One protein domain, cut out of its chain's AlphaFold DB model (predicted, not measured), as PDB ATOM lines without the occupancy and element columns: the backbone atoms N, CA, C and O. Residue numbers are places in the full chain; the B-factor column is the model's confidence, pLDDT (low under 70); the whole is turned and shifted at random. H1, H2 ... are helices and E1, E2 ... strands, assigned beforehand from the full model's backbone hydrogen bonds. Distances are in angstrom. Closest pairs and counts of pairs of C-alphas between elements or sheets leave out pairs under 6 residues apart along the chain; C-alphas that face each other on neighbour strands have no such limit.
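This is residues 223 to 281 of the 284 residues of an uncharacterized protein of Photobacterium gaetbulicola (UniProt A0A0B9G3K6). A long helical hairpin makes most of a rod: H1 runs most of its length, H2 folds back along the far part of H1, and the open end beyond H2 holds a small pair of parallel strands, E1 and E2, with E1 beside the first turns of H1. The printed part has 59 residues with two named helices and two named strands, in the order E1, H1, H2, E2 along the chain. The class is mostly helix, with 38 residues in helices and 6 in strands, and the sheet has the order E1, E2, parallel. The whole is only just loose, close to compact, with a radius of gyration of the C-alphas of 12.8 A, and the C-alphas span 40 by 19 by 12 A.

The printed part begins at Val 223, and E1 follows as residues 227 to 229, with C-alpha 227 at (-43.805, -1.860, -23.653). H1, residues 233 to 255, is 32.9 A from first to last C-alpha and ends with C-alpha 255 at (-32.667, 23.573, -13.750). H2, residues 260 to 274, is 21.1 A long. E2 is residues 278 to 280, with C-alpha 280 at (-44.122, -8.798, -23.124).

H1 and H2 form a helical hairpin and touch, with the C-alphas of Arg 250 and Val 266 the closest at 6.2 A. H1 touches H2 with residues 246 to 253 alone. The two run opposite ways at a steep tilt of 37 degrees, only just past shallow. E1 and E2 are parallel neighbours, 25 degrees between their directions; N 228 and O 278 are 3.0 A apart and N 280 and O 228 are 2.9 A apart, both within hydrogen-bond range. E1, H1, H2 and E2 make a strand-helix-strand unit, two parallel neighbour strands with helices between them along the chain, and its crossover is right-handed. The closest C-alphas of E1 and H1 are those of Asn 229 and Tyr 235, 6.6 A apart. E1 and H2 are only just apart, their closest C-alphas 8.4 A from each other, and H1 and E2 are apart. In H1 every O i to N i+4 pair is within hydrogen-bond range; in H2 9 of 11 are.

The two C-alphas farthest apart are those of Glu 257 and Cys 281, at 39.8 A. The printed part has no cut, and its three links, E1 to H1, H1 to H2 and H2 to E2, are tight. The mean pLDDT of the printed part is 78.2. The model's confidence is low, under 70, at residue 231 and at residues 273 to 281, of which 273 and 274 belong to H2 and 278 to 280 are E2.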
ATOM      1  N   VAL A 223     -35.629   2.090 -27.373       74.75
ATOM      2  CA  VAL A 223     -36.568   1.392 -26.499       74.75
ATOM      3  C   VAL A 223     -37.955   1.990 -26.655       74.75
ATOM      4  O   VAL A 223     -38.106   3.207 -26.736       74.75
ATOM      5  N   ASP A 224     -38.965   1.130 -26.701       72.75
ATOM      6  CA  ASP A 224     -40.355   1.558 -26.626       72.75
ATOM      7  C   ASP A 224     -40.734   1.656 -25.149       72.75
ATOM      8  O   ASP A 224     -40.720   0.666 -24.415       72.75
ATOM      9  N   LEU A 225     -41.021   2.866 -24.677       74.69
ATOM     10  CA  LEU A 225     -41.333   3.071 -23.269       74.69
ATOM     11  C   LEU A 225     -42.743   2.599 -22.879       74.69
ATOM     12  O   LEU A 225     -42.959   2.414 -21.684       74.69
ATOM     13  N   ASP A 226     -43.641   2.339 -23.845       73.56
ATOM     14  CA  ASP A 226     -45.003   1.808 -23.609       73.56
ATOM     15  C   ASP A 226     -45.004   0.288 -23.329       73.56
ATOM     16  O   ASP A 226     -45.976  -0.284 -22.817       73.56
ATOM     17  N   VAL A 227     -43.906  -0.398 -23.672       70.38
ATOM     18  CA  VAL A 227     -43.805  -1.860 -23.653       70.38
ATOM     19  C   VAL A 227     -42.503  -2.318 -22.996       70.38
ATOM     20  O   VAL A 227     -41.400  -1.979 -23.420       70.38
ATOM     21  N   VAL A 228     -42.619  -3.176 -21.982       75.88
ATOM     22  CA  VAL A 228     -41.463  -3.745 -21.272       75.88
ATOM     23  C   VAL A 228     -41.274  -5.192 -21.707       75.88
ATOM     24  O   VAL A 228     -42.103  -6.037 -21.372       75.88
ATOM     25  N   ASN A 229     -40.184  -5.497 -22.421       74.31
ATOM     26  CA  ASN A 229     -39.787  -6.885 -22.662       74.31
ATOM     27  C   ASN A 229     -39.028  -7.419 -21.439       74.31
ATOM     28  O   ASN A 229     -37.876  -7.060 -21.228       74.31
ATOM     29  N   GLU A 230     -39.665  -8.255 -20.617       71.50
ATOM     30  CA  GLU A 230     -39.071  -8.763 -19.368       71.50
ATOM     31  C   GLU A 230     -38.034  -9.878 -19.588       71.50
ATOM     32  O   GLU A 230     -37.263 -10.197 -18.682       71.50
ATOM     33  N   CYS A 231     -38.019 -10.485 -20.775       69.31
ATOM     34  CA  CYS A 231     -37.213 -11.669 -21.072       69.31
ATOM     35  C   CYS A 231     -35.914 -11.355 -21.826       69.31
ATOM     36  O   CYS A 231     -34.986 -12.164 -21.796       69.31
ATOM     37  N   ASP A 232     -35.813 -10.162 -22.419       77.81
ATOM     38  CA  ASP A 232     -34.583  -9.637 -23.008       77.81
ATOM     39  C   ASP A 232     -33.838  -8.770 -21.976       77.81
ATOM     40  O   ASP A 232     -34.239  -7.658 -21.622       77.81
ATOM     41  N   LYS A 233     -32.724  -9.309 -21.470       76.19
ATOM     42  CA  LYS A 233     -31.880  -8.624 -20.482       76.19
ATOM     43  C   LYS A 233     -31.210  -7.371 -21.050       76.19
ATOM     44  O   LYS A 233     -30.986  -6.432 -20.286       76.19
ATOM     45  N   ASP A 234     -30.892  -7.358 -22.342       79.00
ATOM     46  CA  ASP A 234     -30.286  -6.209 -23.015       79.00
ATOM     47  C   ASP A 234     -31.318  -5.087 -23.200       79.00
ATOM     48  O   ASP A 234     -31.049  -3.928 -22.873       79.00
ATOM     49  N   TYR A 235     -32.548  -5.440 -23.591       80.06
ATOM     50  CA  TYR A 235     -33.669  -4.496 -23.633       80.06
ATOM     51  C   TYR A 235     -33.976  -3.895 -22.257       80.06
ATOM     52  O   TYR A 235     -34.126  -2.682 -22.142       80.06
ATOM     53  N   LEU A 236     -34.033  -4.705 -21.191       76.94
ATOM     54  CA  LEU A 236     -34.272  -4.210 -19.828       76.94
ATOM     55  C   LEU A 236     -33.181  -3.247 -19.346       76.94
ATOM     56  O   LEU A 236     -33.483  -2.287 -18.630       76.94
ATOM     57  N   TYR A 237     -31.923  -3.499 -19.711       81.25
ATOM     58  CA  TYR A 237     -30.819  -2.595 -19.402       81.25
ATOM     59  C   TYR A 237     -31.015  -1.248 -20.110       81.25
ATOM     60  O   TYR A 237     -31.088  -0.217 -19.438       81.25
ATOM     61  N   ARG A 238     -31.238  -1.266 -21.432       83.69
ATOM     62  CA  ARG A 238     -31.508  -0.057 -22.230       83.69
ATOM     63  C   ARG A 238     -32.778   0.676 -21.789       83.69
ATOM     64  O   ARG A 238     -32.805   1.901 -21.787       83.69
ATOM     65  N   TYR A 239     -33.814  -0.044 -21.361       82.00
ATOM     66  CA  TYR A 239     -35.079   0.524 -20.881       82.00
ATOM     67  C   TYR A 239     -34.886   1.283 -19.561       82.00
ATOM     68  O   TYR A 239     -35.355   2.412 -19.405       82.00
ATOM     69  N   ASN A 240     -34.152   0.705 -18.605       80.88
ATOM     70  CA  ASN A 240     -33.841   1.390 -17.348       80.88
ATOM     71  C   ASN A 240     -32.892   2.577 -17.559       80.88
ATOM     72  O   ASN A 240     -33.061   3.621 -16.923       80.88
ATOM     73  N   GLU A 241     -31.931   2.439 -18.471       84.62
ATOM     74  CA  GLU A 241     -31.043   3.525 -18.880       84.62
ATOM     75  C   GLU A 241     -31.832   4.674 -19.518       84.62
ATOM     76  O   GLU A 241     -31.668   5.819 -19.101       84.62
ATOM     77  N   ALA A 242     -32.779   4.383 -20.412       84.44
ATOM     78  CA  ALA A 242     -33.637   5.387 -21.037       84.44
ATOM     79  C   ALA A 242     -34.504   6.129 -20.016       84.44
ATOM     80  O   ALA A 242     -34.612   7.353 -20.078       84.44
ATOM     81  N   LYS A 243     -35.067   5.430 -19.020       83.19
ATOM     82  CA  LYS A 243     -35.808   6.071 -17.916       83.19
ATOM     83  C   LYS A 243     -34.924   7.001 -17.090       83.19
ATOM     84  O   LYS A 243     -35.344   8.102 -16.730       83.19
ATOM     85  N   SER A 244     -33.704   6.561 -16.785       85.06
ATOM     86  CA  SER A 244     -32.719   7.369 -16.064       85.06
ATOM     87  C   SER A 244     -32.325   8.613 -16.864       85.06
ATOM     88  O   SER A 244     -32.320   9.727 -16.334       85.06
ATOM     89  N   LEU A 245     -32.072   8.439 -18.162       86.38
ATOM     90  CA  LEU A 245     -31.675   9.506 -19.067       86.38
ATOM     91  C   LEU A 245     -32.809  10.517 -19.275       86.38
ATOM     92  O   LEU A 245     -32.567  11.718 -19.216       86.38
ATOM     93  N   LEU A 246     -34.055  10.059 -19.407       85.88
ATOM     94  CA  LEU A 246     -35.225  10.933 -19.506       85.88
ATOM     95  C   LEU A 246     -35.417  11.780 -18.241       85.88
ATOM     96  O   LEU A 246     -35.699  12.976 -18.321       85.88
ATOM     97  N   ASN A 247     -35.196  11.192 -17.062       84.94
ATOM     98  CA  ASN A 247     -35.236  11.927 -15.798       84.94
ATOM     99  C   ASN A 247     -34.086  12.948 -15.681       84.94
ATOM    100  O   ASN A 247     -34.268  14.051 -15.157       84.94
ATOM    101  N   HIS A 248     -32.906  12.613 -16.208       88.19
ATOM    102  CA  HIS A 248     -31.778  13.538 -16.297       88.19
ATOM    103  C   HIS A 248     -32.093  14.704 -17.246       88.19
ATOM    104  O   HIS A 248     -31.904  15.857 -16.859       88.19
ATOM    105  N   ILE A 249     -32.649  14.432 -18.430       87.38
ATOM    106  CA  ILE A 249     -33.112  15.455 -19.378       87.38
ATOM    107  C   ILE A 249     -34.133  16.377 -18.700       87.38
ATOM    108  O   ILE A 249     -33.955  17.592 -18.725       87.38
ATOM    109  N   ARG A 250     -35.139  15.824 -18.006       86.50
ATOM    110  CA  ARG A 250     -36.136  16.609 -17.252       86.50
ATOM    111  C   ARG A 250     -35.486  17.543 -16.239       86.50
ATOM    112  O   ARG A 250     -35.771  18.737 -16.227       86.50
ATOM    113  N   THR A 251     -34.608  16.998 -15.402       87.62
ATOM    114  CA  THR A 251     -33.936  17.759 -14.343       87.62
ATOM    115  C   THR A 251     -33.063  18.863 -14.936       87.62
ATOM    116  O   THR A 251     -33.014  19.970 -14.405       87.62
ATOM    117  N   PHE A 252     -32.385  18.584 -16.053       88.25
ATOM    118  CA  PHE A 252     -31.540  19.555 -16.735       88.25
ATOM    119  C   PHE A 252     -32.371  20.693 -17.343       88.25
ATOM    120  O   PHE A 252     -32.070  21.859 -17.101       88.25
ATOM    121  N   ILE A 253     -33.444  20.365 -18.066       88.19
ATOM    122  CA  ILE A 253     -34.345  21.351 -18.680       88.19
ATOM    123  C   ILE A 253     -34.989  22.246 -17.609       88.19
ATOM    124  O   ILE A 253     -35.021  23.461 -17.786       88.19
ATOM    125  N   GLN A 254     -35.418  21.671 -16.479       85.06
ATOM    126  CA  GLN A 254     -35.973  22.417 -15.342       85.06
ATOM    127  C   GLN A 254     -34.945  23.322 -14.663       85.06
ATOM    128  O   GLN A 254     -35.242  24.470 -14.356       85.06
ATOM    129  N   LYS A 255     -33.727  22.819 -14.430       87.06
ATOM    130  CA  LYS A 255     -32.667  23.573 -13.750       87.06
ATOM    131  C   LYS A 255     -32.200  24.794 -14.545       87.06
ATOM    132  O   LYS A 255     -31.798  25.780 -13.936       87.06
ATOM    133  N   TYR A 256     -32.197  24.698 -15.873       85.44
ATOM    134  CA  TYR A 256     -31.711  25.752 -16.766       85.44
ATOM    135  C   TYR A 256     -32.835  26.504 -17.489       85.44
ATOM    136  O   TYR A 256     -32.535  27.230 -18.430       85.44
ATOM    137  N   GLU A 257     -34.094  26.334 -17.060       82.12
ATOM    138  CA  GLU A 257     -35.273  27.021 -17.618       82.12
ATOM    139  C   GLU A 257     -35.299  27.009 -19.159       82.12
ATOM    140  O   GLU A 257     -35.505  28.026 -19.817       82.12
ATOM    141  N   MET A 258     -35.042  25.836 -19.743       83.56
ATOM    142  CA  MET A 258     -34.913  25.679 -21.196       83.56
ATOM    143  C   MET A 258     -36.225  26.009 -21.930       83.56
ATOM    144  O   MET A 258     -37.299  26.059 -21.336       83.56
ATOM    145  N   ARG A 259     -36.171  26.200 -23.251       82.69
ATOM    146  CA  ARG A 259     -37.364  26.516 -24.058       82.69
ATOM    147  C   ARG A 259     -38.437  25.421 -23.980       82.69
ATOM    148  O   ARG A 259     -38.125  24.236 -23.849       82.69
ATOM    149  N   GLU A 260     -39.702  25.822 -24.135       80.50
ATOM    150  CA  GLU A 260     -40.884  24.940 -24.053       80.50
ATOM    151  C   GLU A 260     -40.799  23.711 -24.977       80.50
ATOM    152  O   GLU A 260     -41.255  22.628 -24.614       80.50
ATOM    153  N   GLU A 261     -40.141  23.838 -26.133       82.31
ATOM    154  CA  GLU A 261     -39.910  22.743 -27.089       82.31
ATOM    155  C   GLU A 261     -39.228  21.514 -26.468       82.31
ATOM    156  O   GLU A 261     -39.622  20.378 -26.743       82.31
ATOM    157  N   PHE A 262     -38.275  21.717 -25.555       85.31
ATOM    158  CA  PHE A 262     -37.586  20.613 -24.890       85.31
ATOM    159  C   PHE A 262     -38.457  19.954 -23.809       85.31
ATOM    160  O   PHE A 262     -38.348  18.750 -23.569       85.31
ATOM    161  N   TYR A 263     -39.358  20.715 -23.180       83.25
ATOM    162  CA  TYR A 263     -40.323  20.173 -22.222       83.25
ATOM    163  C   TYR A 263     -41.332  19.242 -22.898       83.25
ATOM    164  O   TYR A 263     -41.648  18.190 -22.341       83.25
ATOM    165  N   TYR A 264     -41.792  19.575 -24.109       83.75
ATOM    166  CA  TYR A 264     -42.689  18.705 -24.875       83.75
ATOM    167  C   TYR A 264     -42.079  17.325 -25.142       83.75
ATOM    168  O   TYR A 264     -42.775  16.317 -25.010       83.75
ATOM    169  N   TYR A 265     -40.778  17.264 -25.447       84.31
ATOM    170  CA  TYR A 265     -40.070  15.998 -25.640       84.31
ATOM    171  C   TYR A 265     -40.122  15.112 -24.387       84.31
ATOM    172  O   TYR A 265     -40.431  13.922 -24.474       84.31
ATOM    173  N   VAL A 266     -39.869  15.687 -23.208       84.75
ATOM    174  CA  VAL A 266     -39.921  14.950 -21.937       84.75
ATOM    175  C   VAL A 266     -41.339  14.477 -21.633       84.75
ATOM    176  O   VAL A 266     -41.533  13.302 -21.342       84.75
ATOM    177  N   ILE A 267     -42.331  15.365 -21.755       83.69
ATOM    178  CA  ILE A 267     -43.741  15.054 -21.472       83.69
ATOM    179  C   ILE A 267     -44.248  13.923 -22.376       83.69
ATOM    180  O   ILE A 267     -44.898  12.994 -21.891       83.69
ATOM    181  N   SER A 268     -43.928  13.970 -23.674       81.81
ATOM    182  CA  SER A 268     -44.328  12.936 -24.631       81.81
ATOM    183  C   SER A 268     -43.766  11.566 -24.245       81.81
ATOM    184  O   SER A 268     -44.510  10.590 -24.202       81.81
ATOM    185  N   ASN A 269     -42.480  11.482 -23.903       80.75
ATOM    186  CA  ASN A 269     -41.854  10.209 -23.533       80.75
ATOM    187  C   ASN A 269     -42.249   9.734 -22.120       80.75
ATOM    188  O   ASN A 269     -42.386   8.539 -21.882       80.75
ATOM    189  N   ASP A 270     -42.513  10.650 -21.185       77.06
ATOM    190  CA  ASP A 270     -43.013  10.313 -19.846       77.06
ATOM    191  C   ASP A 270     -44.414   9.725 -19.869       77.06
ATOM    192  O   ASP A 270     -44.730   8.815 -19.097       77.06
ATOM    193  N   SER A 271     -45.268  10.247 -20.749       73.56
ATOM    194  CA  SER A 271     -46.605   9.696 -20.934       73.56
ATOM    195  C   SER A 271     -46.567   8.229 -21.372       73.56
ATOM    196  O   SER A 271     -47.420   7.467 -20.928       73.56
ATOM    197  N   MET A 272     -45.534   7.822 -22.124       70.62
ATOM    198  CA  MET A 272     -45.309   6.429 -22.531       70.62
ATOM    199  C   MET A 272     -44.854   5.536 -21.367       70.62
ATOM    200  O   MET A 272     -45.202   4.368 -21.328       70.62
ATOM    201  N   ILE A 273     -44.131   6.070 -20.374       67.62
ATOM    202  CA  ILE A 273     -43.743   5.301 -19.170       67.62
ATOM    203  C   ILE A 273     -44.959   5.018 -18.272       67.62
ATOM    204  O   ILE A 273     -45.004   3.996 -17.578       67.62
ATOM    205  N   ASN A 274     -45.900   5.966 -18.224       62.84
ATOM    206  CA  ASN A 274     -47.046   5.955 -17.312       62.84
ATOM    207  C   ASN A 274     -48.301   5.296 -17.907       62.84
ATOM    208  O   ASN A 274     -49.190   4.909 -17.139       62.84
ATOM    209  N   SER A 275     -48.396   5.145 -19.234       57.88
ATOM    210  CA  SER A 275     -49.351   4.213 -19.838       57.88
ATOM    211  C   SER A 275     -49.008   2.793 -19.379       57.88
ATOM    212  O   SER A 275     -47.861   2.465 -19.098       57.88
ATOM    213  N   GLN A 276     -50.029   1.967 -19.147       55.38
ATOM    214  CA  GLN A 276     -49.911   0.681 -18.456       55.38
ATOM    215  C   GLN A 276     -48.923  -0.264 -19.167       55.38
ATOM    216  O   GLN A 276     -49.343  -1.006 -20.051       55.38
ATOM    217  N   ASN A 277     -47.647  -0.234 -18.747       60.56
ATOM    218  CA  ASN A 277     -46.527  -0.997 -19.305       60.56
ATOM    219  C   ASN A 277     -46.952  -2.425 -19.638       60.56
ATOM    220  O   ASN A 277     -47.070  -3.287 -18.755       60.56
ATOM    221  N   ARG A 278     -47.198  -2.671 -20.925       61.34
ATOM    222  CA  ARG A 278     -47.539  -4.002 -21.406       61.34
ATOM    223  C   ARG A 278     -46.280  -4.840 -21.272       61.34
ATOM    224  O   ARG A 278     -45.289  -4.607 -21.956       61.34
ATOM    225  N   LYS A 279     -46.304  -5.780 -20.332       64.50
ATOM    226  CA  LYS A 279     -45.220  -6.738 -20.132       64.50
ATOM    227  C   LYS A 279     -45.298  -7.765 -21.246       64.50
ATOM    228  O   LYS A 279     -46.272  -8.513 -21.330       64.50
ATOM    229  N   LEU A 280     -44.297  -7.772 -22.111       67.31
ATOM    230  CA  LEU A 280     -44.122  -8.798 -23.124       67.31
ATOM    231  C   LEU A 280     -42.927  -9.668 -22.734       67.31
ATOM    232  O   LEU A 280     -41.992  -9.219 -22.080       67.31
ATOM    233  N   CYS A 281     -42.973 -10.934 -23.121       64.88
ATOM    234  CA  CYS A 281     -41.837 -11.841 -23.046       64.88
ATOM    235  C   CYS A 281     -41.674 -12.419 -24.446       64.88
ATOM    236  O   CYS A 281     -42.340 -13.389 -24.804       64.88
TER     237      CYS A 281